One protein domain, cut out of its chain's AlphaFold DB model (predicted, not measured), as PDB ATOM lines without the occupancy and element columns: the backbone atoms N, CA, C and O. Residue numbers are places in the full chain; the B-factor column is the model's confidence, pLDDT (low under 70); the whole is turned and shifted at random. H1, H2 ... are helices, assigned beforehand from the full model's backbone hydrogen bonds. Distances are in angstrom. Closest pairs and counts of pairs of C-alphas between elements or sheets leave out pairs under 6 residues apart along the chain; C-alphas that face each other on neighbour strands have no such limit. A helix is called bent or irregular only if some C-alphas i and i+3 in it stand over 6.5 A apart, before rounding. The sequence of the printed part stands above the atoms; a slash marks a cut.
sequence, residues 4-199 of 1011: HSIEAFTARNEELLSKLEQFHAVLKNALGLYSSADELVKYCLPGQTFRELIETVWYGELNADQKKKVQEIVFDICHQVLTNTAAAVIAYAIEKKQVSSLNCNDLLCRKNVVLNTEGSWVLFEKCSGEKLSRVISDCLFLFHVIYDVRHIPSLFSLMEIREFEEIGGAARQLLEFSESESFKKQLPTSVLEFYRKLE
ATOM      1  N   HIS A   4     -51.782   7.960  39.709       48.72
ATOM      2  CA  HIS A   4     -51.095   6.875  39.002       48.72
ATOM      3  C   HIS A   4     -51.152   6.948  37.467       48.72
ATOM      4  O   HIS A   4     -50.249   6.430  36.815       48.72
ATOM      5  N   SER A   5     -52.160   7.588  36.856       55.19
ATOM      6  CA  SER A   5     -52.177   7.755  35.394       55.19
ATOM      7  C   SER A   5     -51.231   8.860  34.921       55.19
ATOM      8  O   SER A   5     -50.796   8.822  33.777       55.19
ATOM      9  N   ILE A   6     -50.911   9.828  35.785       58.47
ATOM     10  CA  ILE A   6     -50.011  10.950  35.470       58.47
ATOM     11  C   ILE A   6     -48.545  10.510  35.607       58.47
ATOM     12  O   ILE A   6     -47.734  10.824  34.738       58.47
ATOM     13  N   GLU A   7     -48.211   9.716  36.631       59.28
ATOM     14  CA  GLU A   7     -46.864   9.146  36.830       59.28
ATOM     15  C   GLU A   7     -46.479   8.146  35.728       59.28
ATOM     16  O   GLU A   7     -45.379   8.202  35.183       59.28
ATOM     17  N   ALA A   8     -47.406   7.272  35.320       61.44
ATOM     18  CA  ALA A   8     -47.162   6.339  34.218       61.44
ATOM     19  C   ALA A   8     -47.003   7.054  32.861       61.44
ATOM     20  O   ALA A   8     -46.270   6.590  31.988       61.44
ATOM     21  N   PHE A   9     -47.681   8.191  32.678       62.62
ATOM     22  CA  PHE A   9     -47.606   8.985  31.453       62.62
ATOM     23  C   PHE A   9     -46.314   9.814  31.375       62.62
ATOM     24  O   PHE A   9     -45.684   9.879  30.321       62.62
ATOM     25  N   THR A  10     -45.870  10.383  32.498       66.31
ATOM     26  CA  THR A  10     -44.596  11.117  32.591       66.31
ATOM     27  C   THR A  10     -43.388  10.198  32.407       66.31
ATOM     28  O   THR A  10     -42.522  10.517  31.595       66.31
ATOM     29  N   ALA A  11     -43.381   9.011  33.027       71.62
ATOM     30  CA  ALA A  11     -42.322   8.014  32.827       71.62
ATOM     31  C   ALA A  11     -42.198   7.562  31.357       71.62
ATOM     32  O   ALA A  11     -41.096   7.398  30.835       71.62
ATOM     33  N   ARG A  12     -43.331   7.421  30.655       76.69
ATOM     34  CA  ARG A  12     -43.354   7.066  29.229       76.69
ATOM     35  C   ARG A  12     -42.785   8.174  28.336       76.69
ATOM     36  O   ARG A  12     -42.096   7.872  27.365       76.69
ATOM     37  N   ASN A  13     -43.050   9.441  28.653       76.44
ATOM     38  CA  ASN A  13     -42.513  10.574  27.893       76.44
ATOM     39  C   ASN A  13     -40.997  10.736  28.090       76.44
ATOM     40  O   ASN A  13     -40.295  11.051  27.130       76.44
ATOM     41  N   GLU A  14     -40.480  10.474  29.293       78.44
ATOM     42  CA  GLU A  14     -39.034  10.473  29.563       78.44
ATOM     43  C   GLU A  14     -38.306   9.341  28.827       78.44
ATOM     44  O   GLU A  14     -37.245   9.572  28.245       78.44
ATOM     45  N   GLU A  15     -38.897   8.142  28.764       82.88
ATOM     46  CA  GLU A  15     -38.346   7.025  27.988       82.88
ATOM     47  C   GLU A  15     -38.249   7.367  26.489       82.88
ATOM     48  O   GLU A  15     -37.235   7.096  25.842       82.88
ATOM     49  N   LEU A  16     -39.287   7.992  25.925       81.81
ATOM     50  CA  LEU A  16     -39.307   8.381  24.513       81.81
ATOM     51  C   LEU A  16     -38.318   9.515  24.203       81.81
ATOM     52  O   LEU A  16     -37.655   9.478  23.165       81.81
ATOM     53  N   LEU A  17     -38.167  10.484  25.110       83.62
ATOM     54  CA  LEU A  17     -37.152  11.532  24.988       83.62
ATOM     55  C   LEU A  17     -35.735  10.942  25.048       83.62
ATOM     56  O   LEU A  17     -34.890  11.305  24.232       83.62
ATOM     57  N   SER A  18     -35.492   9.976  25.939       85.00
ATOM     58  CA  SER A  18     -34.211   9.266  26.017       85.00
ATOM     59  C   SER A  18     -33.899   8.488  24.734       85.00
ATOM     60  O   SER A  18     -32.739   8.452  24.327       85.00
ATOM     61  N   LYS A  19     -34.902   7.897  24.070       85.44
ATOM     62  CA  LYS A  19     -34.723   7.234  22.763       85.44
ATOM     63  C   LYS A  19     -34.348   8.227  21.664       85.44
ATOM     64  O   LYS A  19     -33.477   7.931  20.849       85.44
ATOM     65  N   LEU A  20     -34.960   9.412  21.659       86.94
ATOM     66  CA  LEU A  20     -34.620  10.483  20.719       86.94
ATOM     67  C   LEU A  20     -33.185  11.000  20.939       86.94
ATOM     68  O   LEU A  20     -32.431  11.163  19.980       86.94
ATOM     69  N   GLU A  21     -32.779  11.192  22.194       85.50
ATOM     70  CA  GLU A  21     -31.406  11.570  22.557       85.50
ATOM     71  C   GLU A  21     -30.391  10.480  22.193       85.50
ATOM     72  O   GLU A  21     -29.313  10.783  21.678       85.50
ATOM     73  N   GLN A  22     -30.742   9.207  22.395       85.75
ATOM     74  CA  GLN A  22     -29.917   8.072  21.991       85.75
ATOM     75  C   GLN A  22     -29.740   8.028  20.471       85.75
ATOM     76  O   GLN A  22     -28.614   7.855  20.001       85.75
ATOM     77  N   PHE A  23     -30.813   8.225  19.697       85.88
ATOM     78  CA  PHE A  23     -30.740   8.308  18.237       85.88
ATOM     79  C   PHE A  23     -29.805   9.444  17.796       85.88
ATOM     80  O   PHE A  23     -28.902   9.222  16.991       85.88
ATOM     81  N   HIS A  24     -29.950  10.636  18.388       84.94
ATOM     82  CA  HIS A  24     -29.074  11.777  18.113       84.94
ATOM     83  C   HIS A  24     -27.601  11.477  18.440       84.94
ATOM     84  O   HIS A  24     -26.711  11.728  17.624       84.94
ATOM     85  N   ALA A  25     -27.329  10.897  19.611       81.00
ATOM     86  CA  ALA A  25     -25.976  10.571  20.051       81.00
ATOM     87  C   ALA A  25     -25.306   9.515  19.157       81.00
ATOM     88  O   ALA A  25     -24.122   9.644  18.835       81.00
ATOM     89  N   VAL A  26     -26.058   8.495  18.728       79.94
ATOM     90  CA  VAL A  26     -25.569   7.452  17.815       79.94
ATOM     91  C   VAL A  26     -25.270   8.037  16.435       79.94
ATOM     92  O   VAL A  26     -24.202   7.765  15.881       79.94
ATOM     93  N   LEU A  27     -26.152   8.900  15.921       77.94
ATOM     94  CA  LEU A  27     -25.963   9.581  14.641       77.94
ATOM     95  C   LEU A  27     -24.724  10.497  14.647       77.94
ATOM     96  O   LEU A  27     -24.029  10.600  13.639       77.94
ATOM     97  N   LYS A  28     -24.403  11.114  15.793       74.94
ATOM     98  CA  LYS A  28     -23.242  12.003  15.952       74.94
ATOM     99  C   LYS A  28     -21.914  11.260  16.138       74.94
ATOM    100  O   LYS A  28     -20.908  11.676  15.571       74.94
ATOM    101  N   ASN A  29     -21.898  10.179  16.924       70.06
ATOM    102  CA  ASN A  29     -20.651   9.615  17.463       70.06
ATOM    103  C   ASN A  29     -20.363   8.156  17.068       70.06
ATOM    104  O   ASN A  29     -19.244   7.691  17.276       70.06
ATOM    105  N   ALA A  30     -21.340   7.416  16.536       58.59
ATOM    106  CA  ALA A  30     -21.253   5.958  16.405       58.59
ATOM    107  C   ALA A  30     -21.550   5.428  14.992       58.59
ATOM    108  O   ALA A  30     -21.635   4.215  14.813       58.59
ATOM    109  N   LEU A  31     -21.654   6.292  13.974       59.38
ATOM    110  CA  LEU A  31     -21.980   5.873  12.601       59.38
ATOM    111  C   LEU A  31     -20.993   4.831  12.034       59.38
ATOM    112  O   LEU A  31     -21.393   3.947  11.289       59.38
ATOM    113  N   GLY A  32     -19.715   4.899  12.430       60.28
ATOM    114  CA  GLY A  32     -18.671   3.959  11.998       60.28
ATOM    115  C   GLY A  32     -18.698   2.582  12.675       60.28
ATOM    116  O   GLY A  32     -17.890   1.729  12.315       60.28
ATOM    117  N   LEU A  33     -19.583   2.364  13.654       59.56
ATOM    118  CA  LEU A  33     -19.755   1.075  14.340       59.56
ATOM    119  C   LEU A  33     -20.781   0.163  13.652       59.56
ATOM    120  O   LEU A  33     -20.844  -1.019  13.983       59.56
ATOM    121  N   TYR A  34     -21.559   0.692  12.706       69.81
ATOM    122  CA  TYR A  34     -22.584  -0.048  11.969       69.81
ATOM    123  C   TYR A  34     -22.149  -0.275  10.527       69.81
ATOM    124  O   TYR A  34     -21.422   0.531   9.941       69.81
ATOM    125  N   SER A  35     -22.590  -1.385   9.935       68.69
ATOM    126  CA  SER A  35     -22.229  -1.722   8.560       68.69
ATOM    127  C   SER A  35     -23.025  -0.916   7.520       68.69
ATOM    128  O   SER A  35     -22.560  -0.782   6.385       68.69
ATOM    129  N   SER A  36     -24.179  -0.348   7.883       78.44
ATOM    130  CA  SER A  36     -24.992   0.544   7.042       78.44
ATOM    131  C   SER A  36     -25.904   1.447   7.881       78.44
ATOM    132  O   SER A  36     -26.149   1.186   9.065       78.44
ATOM    133  N   ALA A  37     -26.467   2.487   7.259       81.50
ATOM    134  CA  ALA A  37     -27.484   3.328   7.892       81.50
ATOM    135  C   ALA A  37     -28.776   2.560   8.240       81.50
ATOM    136  O   ALA A  37     -29.432   2.877   9.231       81.50
ATOM    137  N   ASP A  38     -29.126   1.532   7.462       81.50
ATOM    138  CA  ASP A  38     -30.279   0.656   7.728       81.50
ATOM    139  C   ASP A  38     -30.106  -0.144   9.027       81.50
ATOM    140  O   ASP A  38     -31.030  -0.232   9.835       81.50
ATOM    141  N   GLU A  39     -28.904  -0.670   9.279       80.81
ATOM    142  CA  GLU A  39     -28.589  -1.382  10.521       80.81
ATOM    143  C   GLU A  39     -28.640  -0.450  11.741       80.81
ATOM    144  O   GLU A  39     -29.211  -0.809  12.772       80.81
ATOM    145  N   LEU A  40     -28.120   0.775  11.599       84.62
ATOM    146  CA  LEU A  40     -28.179   1.809  12.634       84.62
ATOM    147  C   LEU A  40     -29.628   2.157  12.992       84.62
ATOM    148  O   LEU A  40     -29.991   2.176  14.168       84.62
ATOM    149  N   VAL A  41     -30.476   2.403  11.990       84.12
ATOM    150  CA  VAL A  41     -31.878   2.779  12.220       84.12
ATOM    151  C   VAL A  41     -32.666   1.623  12.834       84.12
ATOM    152  O   VAL A  41     -33.412   1.852  13.782       84.12
ATOM    153  N   LYS A  42     -32.445   0.377  12.397       85.00
ATOM    154  CA  LYS A  42     -33.051  -0.813  13.025       85.00
ATOM    155  C   LYS A  42     -32.633  -0.996  14.483       85.00
ATOM    156  O   LYS A  42     -33.450  -1.440  15.287       85.00
ATOM    157  N   TYR A  43     -31.388  -0.662  14.818       84.56
ATOM    158  CA  TYR A  43     -30.890  -0.724  16.189       84.56
ATOM    159  C   TYR A  43     -31.503   0.368  17.075       84.56
ATOM    160  O   TYR A  43     -31.955   0.083  18.182       84.56
ATOM    161  N   CYS A  44     -31.545   1.614  16.597       82.56
ATOM    162  CA  CYS A  44     -32.045   2.734  17.392       82.56
ATOM    163  C   CYS A  44     -33.579   2.818  17.453       82.56
ATOM    164  O   CYS A  44     -34.111   3.333  18.434       82.56
ATOM    165  N   LEU A  45     -34.288   2.342  16.424       86.00
ATOM    166  CA  LEU A  45     -35.744   2.447  16.277       86.00
ATOM    167  C   LEU A  45     -36.366   1.078  15.924       86.00
ATOM    168  O   LEU A  45     -36.900   0.890  14.826       86.00
ATOM    169  N   PRO A  46     -36.309   0.080  16.826       82.44
ATOM    170  CA  PRO A  46     -36.826  -1.253  16.537       82.44
ATOM    171  C   PRO A  46     -38.356  -1.236  16.412       82.44
ATOM    172  O   PRO A  46     -39.074  -1.075  17.397       82.44
ATOM    173  N   GLY A  47     -38.860  -1.442  15.191       78.81
ATOM    174  CA  GLY A  47     -40.296  -1.581  14.918       78.81
ATOM    175  C   GLY A  47     -41.103  -0.279  14.957       78.81
ATOM    176  O   GLY A  47     -42.327  -0.349  15.025       78.81
ATOM    177  N   GLN A  48     -40.444   0.881  14.911       85.06
ATOM    178  CA  GLN A  48     -41.083   2.199  14.892       85.06
ATOM    179  C   GLN A  48     -40.385   3.109  13.872       85.06
ATOM    180  O   GLN A  48     -39.169   3.039  13.701       85.06
ATOM    181  N   THR A  49     -41.131   3.977  13.191       88.12
ATOM    182  CA  THR A  49     -40.546   4.991  12.296       88.12
ATOM    183  C   THR A  49     -40.069   6.218  13.073       88.12
ATOM    184  O   THR A  49     -40.577   6.538  14.150       88.12
ATOM    185  N   PHE A  50     -39.113   6.966  12.515       89.00
ATOM    186  CA  PHE A  50     -38.657   8.212  13.140       89.00
ATOM    187  C   PHE A  50     -39.810   9.216  13.295       89.00
ATOM    188  O   PHE A  50     -39.955   9.828  14.349       89.00
ATOM    189  N   ARG A  51     -40.709   9.302  12.305       89.88
ATOM    190  CA  ARG A  51     -41.935  10.107  12.399       89.88
ATOM    191  C   ARG A  51     -42.826   9.692  13.566       89.88
ATOM    192  O   ARG A  51     -43.231  10.561  14.328       89.88
ATOM    193  N   GLU A  52     -43.121   8.402  13.722       88.12
ATOM    194  CA  GLU A  52     -43.947   7.911  14.833       88.12
ATOM    195  C   GLU A  52     -43.318   8.248  16.189       88.12
ATOM    196  O   GLU A  52     -44.040   8.588  17.128       88.12
ATOM    197  N   LEU A  53     -41.985   8.182  16.305       88.44
ATOM    198  CA  LEU A  53     -41.280   8.599  17.517       88.44
ATOM    199  C   LEU A  53     -41.510  10.091  17.790       88.44
ATOM    200  O   LEU A  53     -41.916  10.444  18.896       88.44
ATOM    201  N   ILE A  54     -41.317  10.956  16.786       87.44
ATOM    202  CA  ILE A  54     -41.504  12.403  16.954       87.44
ATOM    203  C   ILE A  54     -42.966  12.757  17.216       87.44
ATOM    204  O   ILE A  54     -43.220  13.541  18.117       87.44
ATOM    205  N   GLU A  55     -43.937  12.178  16.510       85.88
ATOM    206  CA  GLU A  55     -45.361  12.443  16.751       85.88
ATOM    207  C   GLU A  55     -45.773  12.029  18.170       85.88
ATOM    208  O   GLU A  55     -46.457  12.790  18.857       85.88
ATOM    209  N   THR A  56     -45.302  10.872  18.649       84.19
ATOM    210  CA  THR A  56     -45.605  10.401  20.011       84.19
ATOM    211  C   THR A  56     -45.024  11.342  21.070       84.19
ATOM    212  O   THR A  56     -45.684  11.626  22.067       84.19
ATOM    213  N   VAL A  57     -43.813  11.864  20.846       84.56
ATOM    214  CA  VAL A  57     -43.162  12.816  21.759       84.56
ATOM    215  C   VAL A  57     -43.804  14.207  21.662       84.56
ATOM    216  O   VAL A  57     -44.110  14.820  22.679       84.56
ATOM    217  N   TRP A  58     -44.055  14.705  20.452       83.50
ATOM    218  CA  TRP A  58     -44.523  16.067  20.177       83.50
ATOM    219  C   TRP A  58     -45.960  16.321  20.643       83.50
ATOM    220  O   TRP A  58     -46.263  17.390  21.186       83.50
ATOM    221  N   TYR A  59     -46.840  15.332  20.457       81.31
ATOM    222  CA  TYR A  59     -48.239  15.400  20.884       81.31
ATOM    223  C   TYR A  59     -48.471  14.917  22.322       81.31
ATOM    224  O   TYR A  59     -49.599  15.002  22.810       81.31
ATOM    225  N   GLY A  60     -47.431  14.455  23.021       77.38
ATOM    226  CA  GLY A  60     -47.498  14.184  24.455       77.38
ATOM    227  C   GLY A  60     -47.727  15.458  25.284       77.38
ATOM    228  O   GLY A  60     -47.447  16.577  24.841       77.38
ATOM    229  N   GLU A  61     -48.219  15.300  26.519       71.19
ATOM    230  CA  GLU A  61     -48.290  16.382  27.518       71.19
ATOM    231  C   GLU A  61     -46.878  16.747  28.021       71.19
ATOM    232  O   GLU A  61     -46.494  16.452  29.150       71.19
ATOM    233  N   LEU A  62     -46.075  17.356  27.149       75.56
ATOM    234  CA  LEU A  62     -44.769  17.925  27.474       75.56
ATOM    235  C   LEU A  62     -44.918  19.374  27.941       75.56
ATOM    236  O   LEU A  62     -45.709  20.144  27.380       75.56
ATOM    237  N   ASN A  63     -44.108  19.770  28.922       78.88
ATOM    238  CA  ASN A  63     -43.985  21.176  29.299       78.88
ATOM    239  C   ASN A  63     -43.246  21.982  28.204       78.88
ATOM    240  O   ASN A  63     -42.650  21.420  27.281       78.88
ATOM    241  N   ALA A  64     -43.310  23.315  28.275       78.88
ATOM    242  CA  ALA A  64     -42.740  24.188  27.244       78.88
ATOM    243  C   ALA A  64     -41.224  23.981  27.048       78.88
ATOM    244  O   ALA A  64     -40.750  23.987  25.911       78.88
ATOM    245  N   ASP A  65     -40.486  23.722  28.130       79.44
ATOM    246  CA  ASP A  65     -39.037  23.495  28.093       79.44
ATOM    247  C   ASP A  65     -38.683  22.159  27.425       79.44
ATOM    248  O   ASP A  65     -37.766  22.087  26.608       79.44
ATOM    249  N   GLN A  66     -39.451  21.101  27.698       80.69
ATOM    250  CA  GLN A  66     -39.308  19.796  27.053       80.69
ATOM    251  C   GLN A  66     -39.659  19.867  25.566       80.69
ATOM    252  O   GLN A  66     -38.931  19.302  24.755       80.69
ATOM    253  N   LYS A  67     -40.719  20.592  25.179       82.31
ATOM    254  CA  LYS A  67     -41.047  20.803  23.758       82.31
ATOM    255  C   LYS A  67     -39.938  21.542  23.021       82.31
ATOM    256  O   LYS A  67     -39.587  21.146  21.914       82.31
ATOM    257  N   LYS A  68     -39.345  22.561  23.650       85.00
ATOM    258  CA  LYS A  68     -38.195  23.278  23.094       85.00
ATOM    259  C   LYS A  68     -36.982  22.357  22.935       85.00
ATOM    260  O   LYS A  68     -36.383  22.335  21.868       85.00
ATOM    261  N   LYS A  69     -36.676  21.537  23.945       84.69
ATOM    262  CA  LYS A  69     -35.580  20.556  23.891       84.69
ATOM    263  C   LYS A  69     -35.783  19.518  22.781       84.69
ATOM    264  O   LYS A  69     -34.848  19.204  22.054       84.69
ATOM    265  N   VAL A  70     -37.005  19.005  22.622       85.38
ATOM    266  CA  VAL A  70     -37.362  18.089  21.525       85.38
ATOM    267  C   VAL A  70     -37.170  18.775  20.177       85.38
ATOM    268  O   VAL A  70     -36.569  18.188  19.285       85.38
ATOM    269  N   GLN A  71     -37.634  20.017  20.039       85.44
ATOM    270  CA  GLN A  71     -37.471  20.788  18.811       85.44
ATOM    271  C   GLN A  71     -35.991  21.004  18.463       85.44
ATOM    272  O   GLN A  71     -35.618  20.791  17.316       85.44
ATOM    273  N   GLU A  72     -35.147  21.351  19.439       86.44
ATOM    274  CA  GLU A  72     -33.695  21.504  19.257       86.44
ATOM    275  C   GLU A  72     -33.040  20.191  18.795       86.44
ATOM    276  O   GLU A  72     -32.323  20.181  17.798       86.44
ATOM    277  N   ILE A  73     -33.349  19.060  19.444       85.62
ATOM    278  CA  ILE A  73     -32.780  17.754  19.070       85.62
ATOM    279  C   ILE A  73     -33.238  17.320  17.672       85.62
ATOM    280  O   ILE A  73     -32.430  16.833  16.880       85.62
ATOM    281  N   VAL A  74     -34.525  17.479  17.348       88.25
ATOM    282  CA  VAL A  74     -35.050  17.130  16.020       88.25
ATOM    283  C   VAL A  74     -34.432  18.018  14.946       88.25
ATOM    284  O   VAL A  74     -34.049  17.511  13.891       88.25
ATOM    285  N   PHE A  75     -34.293  19.315  15.219       86.06
ATOM    286  CA  PHE A  75     -33.662  20.247  14.298       86.06
ATOM    287  C   PHE A  75     -32.198  19.877  14.039       86.06
ATOM    288  O   PHE A  75     -31.801  19.799  12.879       86.06
ATOM    289  N   ASP A  76     -31.431  19.550  15.080       82.81
ATOM    290  CA  ASP A  76     -30.037  19.114  14.952       82.81
ATOM    291  C   ASP A  76     -29.908  17.829  14.117       82.81
ATOM    292  O   ASP A  76     -29.087  17.765  13.198       82.81
ATOM    293  N   ILE A  77     -30.752  16.819  14.381       85.62
ATOM    294  CA  ILE A  77     -30.782  15.569  13.603       85.62
ATOM    295  C   ILE A  77     -31.082  15.869  12.130       85.62
ATOM    296  O   ILE A  77     -30.356  15.415  11.241       85.62
ATOM    297  N   CYS A  78     -32.150  16.623  11.860       87.00
ATOM    298  CA  CYS A  78     -32.576  16.929  10.501       87.00
ATOM    299  C   CYS A  78     -31.528  17.762   9.762       87.00
ATOM    300  O   CYS A  78     -31.151  17.401   8.651       87.00
ATOM    301  N   HIS A  79     -30.990  18.809  10.385       84.56
ATOM    302  CA  HIS A  79     -29.949  19.649   9.802       84.56
ATOM    303  C   HIS A  79     -28.693  18.838   9.449       84.56
ATOM    304  O   HIS A  79     -28.137  18.993   8.357       84.56
ATOM    305  N   GLN A  80     -28.268  17.932  10.335       81.94
ATOM    306  CA  GLN A  80     -27.115  17.065  10.101       81.94
ATOM    307  C   GLN A  80     -27.341  16.126   8.908       81.94
ATOM    308  O   GLN A  80     -26.487  16.024   8.025       81.94
ATOM    309  N   VAL A  81     -28.494  15.453   8.845       85.19
ATOM    310  CA  VAL A  81     -28.819  14.534   7.743       85.19
ATOM    311  C   VAL A  81     -28.995  15.286   6.421       85.19
ATOM    312  O   VAL A  81     -28.463  14.835   5.406       85.19
ATOM    313  N   LEU A  82     -29.673  16.439   6.414       82.81
ATOM    314  CA  LEU A  82     -29.858  17.270   5.218       82.81
ATOM    315  C   LEU A  82     -28.513  17.746   4.663       82.81
ATOM    316  O   LEU A  82     -28.221  17.527   3.488       82.81
ATOM    317  N   THR A  83     -27.653  18.302   5.518       80.44
ATOM    318  CA  THR A  83     -26.328  18.799   5.119       80.44
ATOM    319  C   THR A  83     -25.459  17.680   4.541       80.44
ATOM    320  O   THR A  83     -24.863  17.841   3.475       80.44
ATOM    321  N   ASN A  84     -25.432  16.512   5.195       78.81
ATOM    322  CA  ASN A  84     -24.654  15.363   4.726       78.81
ATOM    323  C   ASN A  84     -25.201  14.785   3.416       78.81
ATOM    324  O   ASN A  84     -24.428  14.403   2.537       78.81
ATOM    325  N   THR A  85     -26.526  14.747   3.262       84.44
ATOM    326  CA  THR A  85     -27.169  14.266   2.035       84.44
ATOM    327  C   THR A  85     -26.886  15.206   0.873       84.44
ATOM    328  O   THR A  85     -26.472  14.744  -0.188       84.44
ATOM    329  N   ALA A  86     -27.015  16.520   1.076       78.75
ATOM    330  CA  ALA A  86     -26.687  17.518   0.063       78.75
ATOM    331  C   ALA A  86     -25.217  17.413  -0.382       78.75
ATOM    332  O   ALA A  86     -24.941  17.343  -1.581       78.75
ATOM    333  N   ALA A  87     -24.279  17.320   0.567       76.00
ATOM    334  CA  ALA A  87     -22.855  17.175   0.267       76.00
ATOM    335  C   ALA A  87     -22.544  15.880  -0.507       76.00
ATOM    336  O   ALA A  87     -21.794  15.910  -1.484       76.00
ATOM    337  N   ALA A  88     -23.149  14.753  -0.115       78.19
ATOM    338  CA  ALA A  88     -22.965  13.471  -0.793       78.19
ATOM    339  C   ALA A  88     -23.536  13.477  -2.222       78.19
ATOM    340  O   ALA A  88     -22.872  13.004  -3.147       78.19
ATOM    341  N   VAL A  89     -24.729  14.052  -2.416       79.19
ATOM    342  CA  VAL A  89     -25.371  14.218  -3.734       79.19
ATOM    343  C   VAL A  89     -24.491  15.053  -4.665       79.19
ATOM    344  O   VAL A  89     -24.249  14.647  -5.802       79.19
ATOM    345  N   ILE A  90     -23.949  16.175  -4.178       76.19
ATOM    346  CA  ILE A  90     -23.051  17.040  -4.957       76.19
ATOM    347  C   ILE A  90     -21.761  16.295  -5.326       76.19
ATOM    348  O   ILE A  90     -21.383  16.272  -6.498       76.19
ATOM    349  N   ALA A  91     -21.103  15.648  -4.360       74.62
ATOM    350  CA  ALA A  91     -19.851  14.930  -4.596       74.62
ATOM    351  C   ALA A  91     -20.008  13.813  -5.643       74.62
ATOM    352  O   ALA A  91     -19.187  13.688  -6.556       74.62
ATOM    353  N   TYR A  92     -21.093  13.038  -5.566       76.88
ATOM    354  CA  TYR A  92     -21.369  11.963  -6.520       76.88
ATOM    355  C   TYR A  92     -21.729  12.494  -7.916       76.88
ATOM    356  O   TYR A  92     -21.274  11.948  -8.925       76.88
ATOM    357  N   ALA A  93     -22.491  13.591  -7.996       73.56
ATOM    358  CA  ALA A  93     -22.804  14.250  -9.264       73.56
ATOM    359  C   ALA A  93     -21.541  14.782  -9.971       73.56
ATOM    360  O   ALA A  93     -21.418  14.657 -11.195       73.56
ATOM    361  N   ILE A  94     -20.584  15.323  -9.203       73.94
ATOM    362  CA  ILE A  94     -19.274  15.763  -9.703       73.94
ATOM    363  C   ILE A  94     -18.469  14.570 -10.234       73.94
ATOM    364  O   ILE A  94     -17.994  14.624 -11.370       73.94
ATOM    365  N   GLU A  95     -18.355  13.475  -9.471       74.25
ATOM    366  CA  GLU A  95     -17.597  12.283  -9.888       74.25
ATOM    367  C   GLU A  95     -18.134  11.688 -11.200       74.25
ATOM    368  O   GLU A  95     -17.366  11.308 -12.088       74.25
ATOM    369  N   LYS A  96     -19.460  11.644 -11.362       73.75
ATOM    370  CA  LYS A  96     -20.113  11.096 -12.559       73.75
ATOM    371  C   LYS A  96     -20.217  12.084 -13.724       73.75
ATOM    372  O   LYS A  96     -20.803  11.734 -14.745       73.75
ATOM    373  N   LYS A  97     -19.625  13.283 -13.616       64.44
ATOM    374  CA  LYS A  97     -19.680  14.359 -14.628       64.44
ATOM    375  C   LYS A  97     -21.113  14.762 -15.026       64.44
ATOM    376  O   LYS A  97     -21.330  15.218 -16.144       64.44
ATOM    377  N   GLN A  98     -22.088  14.636 -14.123       57.88
ATOM    378  CA  GLN A  98     -23.507  14.956 -14.382       57.88
ATOM    379  C   GLN A  98     -23.876  16.419 -14.058       57.88
ATOM    380  O   GLN A  98     -25.040  16.808 -14.085       57.88
ATOM    381  N   VAL A  99     -22.877  17.258 -13.776       51.94
ATOM    382  CA  VAL A  99     -23.052  18.634 -13.277       51.94
ATOM    383  C   VAL A  99     -23.751  19.564 -14.281       51.94
ATOM    384  O   VAL A  99     -24.366  20.542 -13.875       51.94
ATOM    385  N   SER A 100     -23.722  19.268 -15.584       48.09
ATOM    386  CA  SER A 100     -24.388  20.099 -16.600       48.09
ATOM    387  C   SER A 100     -25.912  19.913 -16.689       48.09
ATOM    388  O   SER A 100     -26.559  20.734 -17.332       48.09
ATOM    389  N   SER A 101     -26.493  18.866 -16.083       49.56
ATOM    390  CA  SER A 101     -27.942  18.579 -16.142       49.56
ATOM    391  C   SER A 101     -28.678  18.714 -14.808       49.56
ATOM    392  O   SER A 101     -29.899  18.848 -14.808       49.56
ATOM    393  N   LEU A 102     -27.968  18.680 -13.678       51.84
ATOM    394  CA  LEU A 102     -28.550  18.921 -12.359       51.84
ATOM    395  C   LEU A 102     -28.469  20.414 -12.027       51.84
ATOM    396  O   LEU A 102     -27.438  21.050 -12.236       51.84
ATOM    397  N   ASN A 103     -29.533  20.974 -11.447       50.00
ATOM    398  CA  ASN A 103     -29.623  22.378 -11.021       50.00
ATOM    399  C   ASN A 103     -28.751  22.672  -9.767       50.00
ATOM    400  O   ASN A 103     -29.133  23.420  -8.871       50.00
ATOM    401  N   CYS A 104     -27.574  22.042  -9.662       46.72
ATOM    402  CA  CYS A 104     -26.687  22.057  -8.497       46.72
ATOM    403  C   CYS A 104     -26.088  23.438  -8.199       46.72
ATOM    404  O   CYS A 104     -25.697  23.694  -7.062       46.72
ATOM    405  N   ASN A 105     -26.033  24.335  -9.190       45.75
ATOM    406  CA  ASN A 105     -25.511  25.690  -9.003       45.75
ATOM    407  C   ASN A 105     -26.371  26.529  -8.039       45.75
ATOM    408  O   ASN A 105     -25.825  27.383  -7.345       45.75
ATOM    409  N   ASP A 106     -27.676  26.254  -7.927       47.81
ATOM    410  CA  ASP A 106     -28.555  26.927  -6.958       47.81
ATOM    411  C   ASP A 106     -28.358  26.390  -5.525       47.81
ATOM    412  O   ASP A 106     -28.378  27.166  -4.566       47.81
ATOM    413  N   LEU A 107     -28.073  25.087  -5.379       47.38
ATOM    414  CA  LEU A 107     -27.731  24.442  -4.099       47.38
ATOM    415  C   LEU A 107     -26.377  24.925  -3.545       47.38
ATOM    416  O   LEU A 107     -26.232  25.091  -2.336       47.38
ATOM    417  N   LEU A 108     -25.404  25.188  -4.425       46.12
ATOM    418  CA  LEU A 108     -24.075  25.705  -4.068       46.12
ATOM    419  C   LEU A 108     -24.081  27.210  -3.730       46.12
ATOM    420  O   LEU A 108     -23.287  27.645  -2.900       46.12
ATOM    421  N   CYS A 109     -24.970  28.009  -4.335       43.00
ATOM    422  CA  CYS A 109     -24.984  29.468  -4.161       43.00
ATOM    423  C   CYS A 109     -25.818  29.971  -2.966       43.00
ATOM    424  O   CYS A 109     -25.598  31.094  -2.511       43.00
ATOM    425  N   ARG A 110     -26.782  29.196  -2.444       39.59
ATOM    426  CA  ARG A 110     -27.718  29.680  -1.401       39.59
ATOM    427  C   ARG A 110     -27.298  29.438   0.050       39.59
ATOM    428  O   ARG A 110     -27.950  29.966   0.948       39.59
ATOM    429  N   LYS A 111     -26.204  28.722   0.318       40.06
ATOM    430  CA  LYS A 111     -25.742  28.459   1.688       40.06
ATOM    431  C   LYS A 111     -24.323  28.971   1.929       40.06
ATOM    432  O   LYS A 111     -23.353  28.235   1.809       40.06
ATOM    433  N   ASN A 112     -24.231  30.205   2.432       31.38
ATOM    434  CA  ASN A 112     -23.171  30.611   3.365       31.38
ATOM    435  C   ASN A 112     -23.348  29.852   4.698       31.38
ATOM    436  O   ASN A 112     -23.544  30.454   5.753       31.38
ATOM    437  N   VAL A 113     -23.317  28.517   4.666       33.53
ATOM    438  CA  VAL A 113     -23.076  27.740   5.879       33.53
ATOM    439  C   VAL A 113     -21.578  27.829   6.110       33.53
ATOM    440  O   VAL A 113     -20.785  27.072   5.560       33.53
ATOM    441  N   VAL A 114     -21.194  28.827   6.902       29.25
ATOM    442  CA  VAL A 114     -19.917  28.806   7.603       29.25
ATOM    443  C   VAL A 114     -19.911  27.508   8.406       29.25
ATOM    444  O   VAL A 114     -20.680  27.357   9.353       29.25
ATOM    445  N   LEU A 115     -19.077  26.554   7.989       33.25
ATOM    446  CA  LEU A 115     -18.785  25.319   8.713       33.25
ATOM    447  C   LEU A 115     -18.017  25.661   9.998       33.25
ATOM    448  O   LEU A 115     -16.833  25.376  10.126       33.25
ATOM    449  N   ASN A 116     -18.688  26.294  10.956       31.72
ATOM    450  CA  ASN A 116     -18.211  26.420  12.326       31.72
ATOM    451  C   ASN A 116     -18.953  25.406  13.189       31.72
ATOM    452  O   ASN A 116     -19.766  25.752  14.038       31.72
ATOM    453  N   THR A 117     -18.659  24.131  12.962       32.47
ATOM    454  CA  THR A 117     -18.739  23.119  14.014       32.47
ATOM    455  C   THR A 117     -17.482  22.269  13.901       32.47
ATOM    456  O   THR A 117     -17.272  21.561  12.916       32.47
ATOM    457  N   GLU A 118     -16.595  22.393  14.889       32.53
ATOM    458  CA  GLU A 118     -15.470  21.480  15.085       32.53
ATOM    459  C   GLU A 118     -16.035  20.052  15.175       32.53
ATOM    460  O   GLU A 118     -16.586  19.647  16.196       32.53
ATOM    461  N   GLY A 119     -16.004  19.323  14.055       44.28
ATOM    462  CA  GLY A 119     -16.593  17.986  13.933       44.28
ATOM    463  C   GLY A 119     -17.285  17.664  12.600       44.28
ATOM    464  O   GLY A 119     -17.674  16.515  12.401       44.28
ATOM    465  N   SER A 120     -17.434  18.611  11.665       37.78
ATOM    466  CA  SER A 120     -18.020  18.322  10.345       37.78
ATOM    467  C   SER A 120     -17.132  17.391   9.501       37.78
ATOM    468  O   SER A 120     -15.931  17.621   9.364       37.78
ATOM    469  N   TRP A 121     -17.721  16.345   8.916       49.91
ATOM    470  CA  TRP A 121     -17.047  15.321   8.111       49.91
ATOM    471  C   TRP A 121     -16.366  15.893   6.854       49.91
ATOM    472  O   TRP A 121     -16.974  16.028   5.797       49.91
ATOM    473  N   VAL A 122     -15.050  16.107   6.930       45.16
ATOM    474  CA  VAL A 122     -14.149  16.452   5.803       45.16
ATOM    475  C   VAL A 122     -13.864  15.227   4.895       45.16
ATOM    476  O   VAL A 122     -12.815  15.114   4.265       45.16
ATOM    477  N   LEU A 123     -14.763  14.237   4.855       49.44
ATOM    478  CA  LEU A 123     -14.508  12.931   4.227       49.44
ATOM    479  C   LEU A 123     -14.950  12.848   2.758       49.44
ATOM    480  O   LEU A 123     -14.358  12.081   2.004       49.44
ATOM    481  N   PHE A 124     -15.936  13.637   2.318       51.56
ATOM    482  CA  PHE A 124     -16.556  13.429   0.999       51.56
ATOM    483  C   PHE A 124     -15.726  13.938  -0.185       51.56
ATOM    484  O   PHE A 124     -15.749  13.302  -1.231       51.56
ATOM    485  N   GLU A 125     -14.897  14.973  -0.010       48.03
ATOM    486  CA  GLU A 125     -13.918  15.389  -1.037       48.03
ATOM    487  C   GLU A 125     -12.815  14.341  -1.286       48.03
ATOM    488  O   GLU A 125     -12.116  14.405  -2.294       48.03
ATOM    489  N   LYS A 126     -12.644  13.365  -0.380       51.44
ATOM    490  CA  LYS A 126     -11.589  12.336  -0.447       51.44
ATOM    491  C   LYS A 126     -12.116  10.932  -0.768       51.44
ATOM    492  O   LYS A 126     -11.320   9.998  -0.872       51.44
ATOM    493  N   CYS A 127     -13.429  10.767  -0.918       62.50
ATOM    494  CA  CYS A 127     -14.067   9.496  -1.259       62.50
ATOM    495  C   CYS A 127     -14.328   9.417  -2.770       62.50
ATOM    496  O   CYS A 127     -14.950  10.305  -3.335       62.50
ATOM    497  N   SER A 128     -13.899   8.329  -3.414       66.31
ATOM    498  CA  SER A 128     -14.188   8.040  -4.825       66.31
ATOM    499  C   SER A 128     -14.577   6.573  -5.028       66.31
ATOM    500  O   SER A 128     -14.313   5.710  -4.181       66.31
ATOM    501  N   GLY A 129     -15.243   6.286  -6.145       72.25
ATOM    502  CA  GLY A 129     -15.656   4.951  -6.552       72.25
ATOM    503  C   GLY A 129     -16.698   4.322  -5.625       72.25
ATOM    504  O   GLY A 129     -17.666   4.950  -5.198       72.25
ATOM    505  N   GLU A 130     -16.507   3.042  -5.303       72.62
ATOM    506  CA  GLU A 130     -17.462   2.239  -4.524       72.62
ATOM    507  C   GLU A 130     -17.702   2.786  -3.106       72.62
ATOM    508  O   GLU A 130     -18.805   2.680  -2.569       72.62
ATOM    509  N   LYS A 131     -16.699   3.452  -2.518       72.00
ATOM    510  CA  LYS A 131     -16.826   4.096  -1.204       72.00
ATOM    511  C   LYS A 131     -17.792   5.280  -1.233       72.00
ATOM    512  O   LYS A 131     -18.583   5.417  -0.306       72.00
ATOM    513  N   LEU A 132     -17.757   6.101  -2.289       76.44
ATOM    514  CA  LEU A 132     -18.689   7.220  -2.436       76.44
ATOM    515  C   LEU A 132     -20.112   6.714  -2.707       76.44
ATOM    516  O   LEU A 132     -21.053   7.235  -2.123       76.44
ATOM    517  N   SER A 133     -20.251   5.649  -3.507       77.00
ATOM    518  CA  SER A 133     -21.531   4.963  -3.762       77.00
ATOM    519  C   SER A 133     -22.195   4.448  -2.479       77.00
ATOM    520  O   SER A 133     -23.391   4.647  -2.277       77.00
ATOM    521  N   ARG A 134     -21.424   3.817  -1.583       76.50
ATOM    522  CA  ARG A 134     -21.944   3.325  -0.298       76.50
ATOM    523  C   ARG A 134     -22.392   4.471   0.605       76.50
ATOM    524  O   ARG A 134     -23.490   4.446   1.141       76.50
ATOM    525  N   VAL A 135     -21.560   5.503   0.702       77.88
ATOM    526  CA  VAL A 135     -21.835   6.707   1.488       77.88
ATOM    527  C   VAL A 135     -23.111   7.413   1.036       77.88
ATOM    528  O   VAL A 135     -23.952   7.746   1.864       77.88
ATOM    529  N   ILE A 136     -23.272   7.653  -0.269       82.50
ATOM    530  CA  ILE A 136     -24.473   8.327  -0.768       82.50
ATOM    531  C   ILE A 136     -25.711   7.443  -0.578       82.50
ATOM    532  O   ILE A 136     -26.762   7.967  -0.231       82.50
ATOM    533  N   SER A 137     -25.592   6.115  -0.700       82.94
ATOM    534  CA  SER A 137     -26.678   5.186  -0.360       82.94
ATOM    535  C   SER A 137     -27.112   5.321   1.106       82.94
ATOM    536  O   SER A 137     -28.307   5.423   1.384       82.94
ATOM    537  N   ASP A 138     -26.162   5.381   2.042       84.81
ATOM    538  CA  ASP A 138     -26.448   5.576   3.469       84.81
ATOM    539  C   ASP A 138     -27.086   6.952   3.742       84.81
ATOM    540  O   ASP A 138     -28.061   7.043   4.491       84.81
ATOM    541  N   CYS A 139     -26.614   8.022   3.088       85.69
ATOM    542  CA  CYS A 139     -27.218   9.353   3.203       85.69
ATOM    543  C   CYS A 139     -28.655   9.398   2.659       85.69
ATOM    544  O   CYS A 139     -29.538   9.943   3.314       85.69
ATOM    545  N   LEU A 140     -28.912   8.802   1.490       87.19
ATOM    546  CA  LEU A 140     -30.254   8.732   0.902       87.19
ATOM    547  C   LEU A 140     -31.213   7.910   1.772       87.19
ATOM    548  O   LEU A 140     -32.382   8.265   1.922       87.19
ATOM    549  N   PHE A 141     -30.720   6.838   2.394       88.31
ATOM    550  CA  PHE A 141     -31.498   6.072   3.359       88.31
ATOM    551  C   PHE A 141     -31.857   6.914   4.595       88.31
ATOM    552  O   PHE A 141     -33.026   6.976   4.973       88.31
ATOM    553  N   LEU A 142     -30.888   7.606   5.206       87.12
ATOM    554  CA  LEU A 142     -31.147   8.469   6.366       87.12
ATOM    555  C   LEU A 142     -32.089   9.624   6.026       87.12
ATOM    556  O   LEU A 142     -32.977   9.936   6.819       87.12
ATOM    557  N   PHE A 143     -31.938  10.227   4.846       89.81
ATOM    558  CA  PHE A 143     -32.854  11.254   4.364       89.81
ATOM    559  C   PHE A 143     -34.282  10.715   4.267       89.81
ATOM    560  O   PHE A 143     -35.190  11.339   4.807       89.81
ATOM    561  N   HIS A 144     -34.480   9.538   3.662       90.31
ATOM    562  CA  HIS A 144     -35.787   8.878   3.609       90.31
ATOM    563  C   HIS A 144     -36.399   8.678   5.006       90.31
ATOM    564  O   HIS A 144     -37.577   8.967   5.200       90.31
ATOM    565  N   VAL A 145     -35.599   8.253   5.991       88.62
ATOM    566  CA  VAL A 145     -36.051   8.024   7.375       88.62
ATOM    567  C   VAL A 145     -36.568   9.301   8.041       88.62
ATOM    568  O   VAL A 145     -37.562   9.249   8.768       88.62
ATOM    569  N   ILE A 146     -35.921  10.446   7.803       91.50
ATOM    570  CA  ILE A 146     -36.319  11.720   8.425       91.50
ATOM    571  C   ILE A 146     -37.335  12.517   7.604       91.50
ATOM    572  O   ILE A 146     -37.904  13.487   8.106       91.50
ATOM    573  N   TYR A 147     -37.562  12.138   6.348       88.62
ATOM    574  CA  TYR A 147     -38.281  12.962   5.383       88.62
ATOM    575  C   TYR A 147     -39.713  13.292   5.813       88.62
ATOM    576  O   TYR A 147     -40.183  14.418   5.641       88.62
ATOM    577  N   ASP A 148     -40.418  12.327   6.405       85.44
ATOM    578  CA  ASP A 148     -41.836  12.473   6.742       85.44
ATOM    579  C   ASP A 148     -42.094  13.348   7.977       85.44
ATOM    580  O   ASP A 148     -43.230  13.769   8.203       85.44
ATOM    581  N   VAL A 149     -41.055  13.697   8.741       86.38
ATOM    582  CA  VAL A 149     -41.174  14.587   9.910       86.38
ATOM    583  C   VAL A 149     -41.580  16.006   9.487       86.38
ATOM    584  O   VAL A 149     -42.219  16.719  10.259       86.38
ATOM    585  N   ARG A 150     -41.328  16.399   8.228       85.06
ATOM    586  CA  ARG A 150     -41.752  17.699   7.670       85.06
ATOM    587  C   ARG A 150     -43.271  17.918   7.680       85.06
ATOM    588  O   ARG A 150     -43.725  19.051   7.575       85.06
ATOM    589  N   HIS A 151     -44.057  16.846   7.801       79.94
ATOM    590  CA  HIS A 151     -45.518  16.912   7.873       79.94
ATOM    591  C   HIS A 151     -46.056  17.155   9.288       79.94
ATOM    592  O   HIS A 151     -47.264  17.338   9.443       79.94
ATOM    593  N   ILE A 152     -45.201  17.174  10.316       80.00
ATOM    594  CA  ILE A 152     -45.622  17.472  11.687       80.00
ATOM    595  C   ILE A 152     -45.892  18.985  11.797       80.00
ATOM    596  O   ILE A 152     -44.966  19.790  11.648       80.00
ATOM    597  N   PRO A 153     -47.147  19.411  12.053       71.19
ATOM    598  CA  PRO A 153     -47.508  20.819  12.149       71.19
ATOM    599  C   PRO A 153     -46.662  21.552  13.189       71.19
ATOM    600  O   PRO A 153     -46.416  21.031  14.278       71.19
ATOM    601  N   SER A 154     -46.288  22.798  12.884       75.38
ATOM    602  CA  SER A 154     -45.553  23.730  13.763       75.38
ATOM    603  C   SER A 154     -44.133  23.325  14.184       75.38
ATOM    604  O   SER A 154     -43.511  24.065  14.940       75.38
ATOM    605  N   LEU A 155     -43.607  22.203  13.684       79.00
ATOM    606  CA  LEU A 155     -42.252  21.751  14.006       79.00
ATOM    607  C   LEU A 155     -41.178  22.439  13.146       79.00
ATOM    608  O   LEU A 155     -40.135  22.817  13.674       79.00
ATOM    609  N   PHE A 156     -41.469  22.649  11.857       80.38
ATOM    610  CA  PHE A 156     -40.578  23.297  10.889       80.38
ATOM    611  C   PHE A 156     -41.202  24.555  10.275       80.38
ATOM    612  O   PHE A 156     -42.421  24.654  10.102       80.38
ATOM    613  N   SER A 157     -40.353  25.509   9.903       77.12
ATOM    614  CA  SER A 157     -40.710  26.676   9.101       77.12
ATOM    615  C   SER A 157     -40.849  26.326   7.613       77.12
ATOM    616  O   SER A 157     -40.333  25.318   7.131       77.12
ATOM    617  N   LEU A 158     -41.508  27.198   6.841       64.75
ATOM    618  CA  LEU A 158     -41.637  27.023   5.386       64.75
ATOM    619  C   LEU A 158     -40.275  26.946   4.672       64.75
ATOM    620  O   LEU A 158     -40.147  26.221   3.690       64.75
ATOM    621  N   MET A 159     -39.261  27.657   5.176       68.25
ATOM    622  CA  MET A 159     -37.907  27.639   4.608       68.25
ATOM    623  C   MET A 159     -37.173  26.324   4.883       68.25
ATOM    624  O   MET A 159     -36.397  25.876   4.049       68.25
ATOM    625  N   GLU A 160     -37.437  25.682   6.018       75.56
ATOM    626  CA  GLU A 160     -36.866  24.370   6.337       75.56
ATOM    627  C   GLU A 160     -37.549  23.275   5.523       75.56
ATOM    628  O   GLU A 160     -36.871  22.448   4.925       75.56
ATOM    629  N   ILE A 161     -38.881  23.314   5.399       74.94
ATOM    630  CA  ILE A 161     -39.622  22.382   4.532       74.94
ATOM    631  C   ILE A 161     -39.127  22.493   3.085       74.94
ATOM    632  O   ILE A 161     -38.964  21.478   2.412       74.94
ATOM    633  N   ARG A 162     -38.832  23.711   2.618       70.69
ATOM    634  CA  ARG A 162     -38.234  23.954   1.302       70.69
ATOM    635  C   ARG A 162     -36.906  23.211   1.119       70.69
ATOM    636  O   ARG A 162     -36.689  22.622   0.067       70.69
ATOM    637  N   GLU A 163     -36.048  23.204   2.136       77.00
ATOM    638  CA  GLU A 163     -34.763  22.502   2.084       77.00
ATOM    639  C   GLU A 163     -34.936  20.981   1.925       77.00
ATOM    640  O   GLU A 163     -34.218  20.362   1.135       77.00
ATOM    641  N   PHE A 164     -35.919  20.381   2.607       81.62
ATOM    642  CA  PHE A 164     -36.262  18.968   2.411       81.62
ATOM    643  C   PHE A 164     -36.660  18.682   0.956       81.62
ATOM    644  O   PHE A 164     -36.153  17.735   0.360       81.62
ATOM    645  N   GLU A 165     -37.546  19.488   0.370       79.00
ATOM    646  CA  GLU A 165     -38.039  19.255  -0.996       79.00
ATOM    647  C   GLU A 165     -36.923  19.456  -2.047       79.00
ATOM    648  O   GLU A 165     -36.800  18.657  -2.976       79.00
ATOM    649  N   GLU A 166     -36.045  20.456  -1.877       77.00
ATOM    650  CA  GLU A 166     -34.914  20.708  -2.787       77.00
ATOM    651  C   GLU A 166     -33.894  19.553  -2.781       77.00
ATOM    652  O   GLU A 166     -33.482  19.076  -3.845       77.00
ATOM    653  N   ILE A 167     -33.523  19.048  -1.598       80.19
ATOM    654  CA  ILE A 167     -32.604  17.905  -1.471       80.19
ATOM    655  C   ILE A 167     -33.268  16.619  -1.979       80.19
ATOM    656  O   ILE A 167     -32.621  15.833  -2.676       80.19
ATOM    657  N   GLY A 168     -34.559  16.419  -1.696       81.38
ATOM    658  CA  GLY A 168     -35.337  15.278  -2.187       81.38
ATOM    659  C   GLY A 168     -35.421  15.238  -3.715       81.38
ATOM    660  O   GLY A 168     -35.194  14.185  -4.319       81.38
ATOM    661  N   GLY A 169     -35.659  16.389  -4.349       72.88
ATOM    662  CA  GLY A 169     -35.658  16.538  -5.805       72.88
ATOM    663  C   GLY A 169     -34.288  16.265  -6.430       72.88
ATOM    664  O   GLY A 169     -34.194  15.511  -7.402       72.88
ATOM    665  N   ALA A 170     -33.210  16.801  -5.847       75.00
ATOM    666  CA  ALA A 170     -31.845  16.555  -6.321       75.00
ATOM    667  C   ALA A 170     -31.445  15.071  -6.197       75.00
ATOM    668  O   ALA A 170     -30.888  14.490  -7.130       75.00
ATOM    669  N   ALA A 171     -31.786  14.435  -5.074       81.88
ATOM    670  CA  ALA A 171     -31.583  13.007  -4.845       81.88
ATOM    671  C   ALA A 171     -32.357  12.135  -5.846       81.88
ATOM    672  O   ALA A 171     -31.806  11.175  -6.391       81.88
ATOM    673  N   ARG A 172     -33.616  12.488  -6.133       79.62
ATOM    674  CA  ARG A 172     -34.434  11.805  -7.141       79.62
ATOM    675  C   ARG A 172     -33.799  11.893  -8.528       79.62
ATOM    676  O   ARG A 172     -33.639  10.862  -9.178       79.62
ATOM    677  N   GLN A 173     -33.411  13.090  -8.968       73.81
ATOM    678  CA  GLN A 173     -32.763  13.283 -10.270       73.81
ATOM    679  C   GLN A 173     -31.472  12.462 -10.370       73.81
ATOM    680  O   GLN A 173     -31.258  11.763 -11.357       73.81
ATOM    681  N   LEU A 174     -30.644  12.465  -9.322       77.75
ATOM    682  CA  LEU A 174     -29.427  11.654  -9.263       77.75
ATOM    683  C   LEU A 174     -29.722  10.152  -9.418       77.75
ATOM    684  O   LEU A 174     -29.016   9.451 -10.145       77.75
ATOM    685  N   LEU A 175     -30.786   9.647  -8.788       78.12
ATOM    686  CA  LEU A 175     -31.216   8.254  -8.939       78.12
ATOM    687  C   LEU A 175     -31.745   7.956 -10.351       78.12
ATOM    688  O   LEU A 175     -31.436   6.895 -10.897       78.12
ATOM    689  N   GLU A 176     -32.482   8.875 -10.973       72.00
ATOM    690  CA  GLU A 176     -32.976   8.728 -12.349       72.00
ATOM    691  C   GLU A 176     -31.828   8.698 -13.373       72.00
ATOM    692  O   GLU A 176     -31.799   7.803 -14.218       72.00
ATOM    693  N   PHE A 177     -30.838   9.589 -13.241       67.06
ATOM    694  CA  PHE A 177     -29.690   9.693 -14.154       67.06
ATOM    695  C   PHE A 177     -28.553   8.706 -13.865       67.06
ATOM    696  O   PHE A 177     -27.619   8.585 -14.661       67.06
ATOM    697  N   SER A 178     -28.579   7.988 -12.743       64.69
ATOM    698  CA  SER A 178     -27.557   6.981 -12.455       64.69
ATOM    699  C   SER A 178     -27.720   5.738 -13.352       64.69
ATOM    700  O   SER A 178     -28.648   4.942 -13.195       64.69
ATOM    701  N   GLU A 179     -26.778   5.542 -14.284       57.31
ATOM    702  CA  GLU A 179     -26.692   4.354 -15.164       57.31
ATOM    703  C   GLU A 179     -26.257   3.079 -14.412       57.31
ATOM    704  O   GLU A 179     -26.348   1.961 -14.915       57.31
ATOM    705  N   SER A 180     -25.770   3.234 -13.181       59.34
ATOM    706  CA  SER A 180     -25.226   2.146 -12.376       59.34
ATOM    707  C   SER A 180     -26.336   1.368 -11.658       59.34
ATOM    708  O   SER A 180     -26.740   1.701 -10.545       59.34
ATOM    709  N   GLU A 181     -26.777   0.264 -12.265       61.38
ATOM    710  CA  GLU A 181     -27.606  -0.775 -11.623       61.38
ATOM    711  C   GLU A 181     -27.027  -1.237 -10.269       61.38
ATOM    712  O   GLU A 181     -27.771  -1.549  -9.343       61.38
ATOM    713  N   SER A 182     -25.696  -1.246 -10.115       61.22
ATOM    714  CA  SER A 182     -25.029  -1.617  -8.859       61.22
ATOM    715  C   SER A 182     -25.237  -0.608  -7.728       61.22
ATOM    716  O   SER A 182     -25.280  -1.025  -6.577       61.22
ATOM    717  N   PHE A 183     -25.405   0.683  -8.032       69.75
ATOM    718  CA  PHE A 183     -25.729   1.707  -7.033       69.75
ATOM    719  C   PHE A 183     -27.181   1.576  -6.559       69.75
ATOM    720  O   PHE A 183     -27.446   1.527  -5.362       69.75
ATOM    721  N   LYS A 184     -28.128   1.406  -7.493       73.44
ATOM    722  CA  LYS A 184     -29.551   1.209  -7.163       73.44
ATOM    723  C   LYS A 184     -29.779  -0.049  -6.318       73.44
ATOM    724  O   LYS A 184     -30.604  -0.025  -5.416       73.44
ATOM    725  N   LYS A 185     -29.001  -1.115  -6.544       74.25
ATOM    726  CA  LYS A 185     -29.041  -2.357  -5.747       74.25
ATOM    727  C   LYS A 185     -28.579  -2.199  -4.290       74.25
ATOM    728  O   LYS A 185     -28.856  -3.092  -3.497       74.25
ATOM    729  N   GLN A 186     -27.887  -1.111  -3.936       75.81
ATOM    730  CA  GLN A 186     -27.476  -0.830  -2.551       75.81
ATOM    731  C   GLN A 186     -28.617  -0.233  -1.709       75.81
ATOM    732  O   GLN A 186     -28.563  -0.302  -0.483       75.81
ATOM    733  N   LEU A 187     -29.667   0.300  -2.347       81.12
ATOM    734  CA  LEU A 187     -30.827   0.879  -1.673       81.12
ATOM    735  C   LEU A 187     -31.975  -0.138  -1.544       81.12
ATOM    736  O   LEU A 187     -32.280  -0.850  -2.504       81.12
ATOM    737  N   PRO A 188     -32.681  -0.183  -0.397       83.56
ATOM    738  CA  PRO A 188     -33.898  -0.979  -0.263       83.56
ATOM    739  C   PRO A 188     -34.980  -0.565  -1.272       83.56
ATOM    740  O   PRO A 188     -35.134   0.615  -1.597       83.56
ATOM    741  N   THR A 189     -35.798  -1.523  -1.721       81.25
ATOM    742  CA  THR A 189     -36.874  -1.279  -2.702       81.25
ATOM    743  C   THR A 189     -37.869  -0.210  -2.237       81.25
ATOM    744  O   THR A 189     -38.320   0.593  -3.048       81.25
ATOM    745  N   SER A 190     -38.160  -0.143  -0.934       79.50
ATOM    746  CA  SER A 190     -39.021   0.887  -0.337       79.50
ATOM    747  C   SER A 190     -38.461   2.304  -0.507       79.50
ATOM    748  O   SER A 190     -39.224   3.229  -0.778       79.50
ATOM    749  N   VAL A 191     -37.139   2.472  -0.417       84.00
ATOM    750  CA  VAL A 191     -36.457   3.763  -0.583       84.00
ATOM    751  C   VAL A 191     -36.463   4.186  -2.051       84.00
ATOM    752  O   VAL A 191     -36.752   5.337  -2.369       84.00
ATOM    753  N   LEU A 192     -36.222   3.249  -2.972       81.44
ATOM    754  CA  LEU A 192     -36.325   3.518  -4.410       81.44
ATOM    755  C   LEU A 192     -37.753   3.887  -4.825       81.44
ATOM    756  O   LEU A 192     -37.950   4.819  -5.603       81.44
ATOM    757  N   GLU A 193     -38.761   3.188  -4.297       80.69
ATOM    758  CA  GLU A 193     -40.160   3.551  -4.519       80.69
ATOM    759  C   GLU A 193     -40.497   4.927  -3.953       80.69
ATOM    760  O   GLU A 193     -41.218   5.675  -4.609       80.69
ATOM    761  N   PHE A 194     -39.980   5.257  -2.768       84.38
ATOM    762  CA  PHE A 194     -40.135   6.568  -2.155       84.38
ATOM    763  C   PHE A 194     -39.616   7.676  -3.080       84.38
ATOM    764  O   PHE A 194     -40.389   8.551  -3.464       84.38
ATOM    765  N   TYR A 195     -38.364   7.591  -3.542       82.56
ATOM    766  CA  TYR A 195     -37.807   8.605  -4.442       82.56
ATOM    767  C   TYR A 195     -38.504   8.645  -5.807       82.56
ATOM    768  O   TYR A 195     -38.621   9.713  -6.399       82.56
ATOM    769  N   ARG A 196     -39.039   7.516  -6.295       76.75
ATOM    770  CA  ARG A 196     -39.863   7.481  -7.518       76.75
ATOM    771  C   ARG A 196     -41.221   8.171  -7.335       76.75
ATOM    772  O   ARG A 196     -41.768   8.700  -8.300       76.75
ATOM    773  N   LYS A 197     -41.791   8.099  -6.128       72.75
ATOM    774  CA  LYS A 197     -43.108   8.644  -5.763       72.75
ATOM    775  C   LYS A 197     -43.058  10.102  -5.299       72.75
ATOM    776  O   LYS A 197     -44.117  10.709  -5.235       72.75
ATOM    777  N   LEU A 198     -41.881  10.654  -4.988       71.81
ATOM    778  CA  LEU A 198     -41.711  12.075  -4.662       71.81
ATOM    779  C   LEU A 198     -42.234  12.942  -5.808       71.81
ATOM    780  O   LEU A 198     -41.551  13.071  -6.818       71.81
ATOM    781  N   GLU A 199     -43.439  13.494  -5.692       55.50
ATOM    782  CA  GLU A 199     -44.022  14.367  -6.716       55.50
ATOM    783  C   GLU A 199     -43.125  15.596  -6.946       55.50
ATOM    784  O   GLU A 199     -42.523  16.121  -6.010       55.50
TER     785      GLU A 199
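What this domain is: This is residues 4 to 199 of the 1011 residues of an uncharacterized protein of Thelazia callipaeda (UniProt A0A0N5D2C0). What is the main picture? Three long helices, H4, H6 and H7, form an up-and-down bundle, each running against the one before it; the long helix H1 packs on residues 70 to 77 of H4 and reaches with His 4 to one end of the longest axis. H2 and H3 pack on H6, H9 crosses H7, and a long loop, residues 110 to 129, runs round the outside between H5 and H6. What is it made of, and how large is it? The printed part has 196 residues with nine named helices, H1 to H9 in chain order, and no named strand: the class is all helix. It is compact, with a radius of gyration of the C-alphas of 17.6 A, yet its outline is elongated, spanning 62 by 36 by 33 A.

Where its parts are: Where do the first helices run? H1 covers residues 4 to 29, 37.4 A long, from C-alpha 4 at (-51.095, 6.875, 39.002). H2 is residues 37 to 44, 10.6 A, and H3 residues 50 to 58, 12.1 A. Which helix is the longest by residues? H4, residues 64 to 95, runs 46.4 A from C-alpha 64 at (-42.740, 24.188, 27.244) to C-alpha 95 at (-17.597, 12.283, -9.888). What follows it? H5 is residues 104 to 109, 8.8 A, and H6 residues 130 to 151, 34.0 A. H6 is irregular, with C-alphas 145 and 148 standing 7.3 A apart, and it has a kink of 30 degrees near residue 145. Which helices come last? H7 is residues 158 to 177, 28.7 A, and H8 residues 181 to 184, 5.3 A. H9, residues 189 to 197, 12.1 A, ends with C-alpha 197 at (-43.108, 8.644, -5.763).

How they stand to each other: What does the hub, H6, touch within the bundle? With residues 138 to 142 alone H6 touches H2, but within the bundle it touches H4, the closest C-alphas being Thr 85 and Cys 139, 5.1 A, at a steep tilt of 36 degrees, only just past shallow, opposite ways. H6 and H7 are a helical hairpin, with the C-alphas of Arg 150 and Ile 161 closest at 6.0 A, and H4 touches H7 the same way at a shallow tilt of 30 degrees, closest at Ala 86 and Ile 167, 6.1 A. What else touches H6? H2 comes closest at C-alphas Ala 37 and Asp 138, 5.1 A, and H3 at Arg 51 and Val 149, 5.2 A. H8 and H9 only just touch it, each with 3 pairs of C-alphas within 8 A, closest at Ser 133 and Phe 183, 6.2 A, and at His 144 and Val 191, 6.6 A. Where do H1, H5 and H9 stand? H1 touches H4 with residues 17 to 27 alone, closest at C-alphas His 24 and Ile 77, 6.1 A, while H1 and H6 are apart. H9 touches H7, closest at C-alphas Arg 172 and Tyr 195, 5.4 A, and H5 is close to H4 but not clearly touching, at Ile 90 and Cys 104, 7.1 A. What do the backbones show? Every O i to N i+4 pair is within hydrogen-bond range in H1, H2, H3, H4, H5, H7 and H9, against 14 of 18 in H6; H8 is too short for such a pair.

The domain as a whole: How far does it reach? The two C-alphas farthest apart are those of His 4 and Ser 100, 63.1 A. Is the chain cut, and which link is long? The printed part has no cut, and the link H5 to H6, 20 residues, is long. Where is confidence low? The mean pLDDT of the printed part is 72.9, and 55 residues are under 70, among them residues 4 to 10 and 97 to 128.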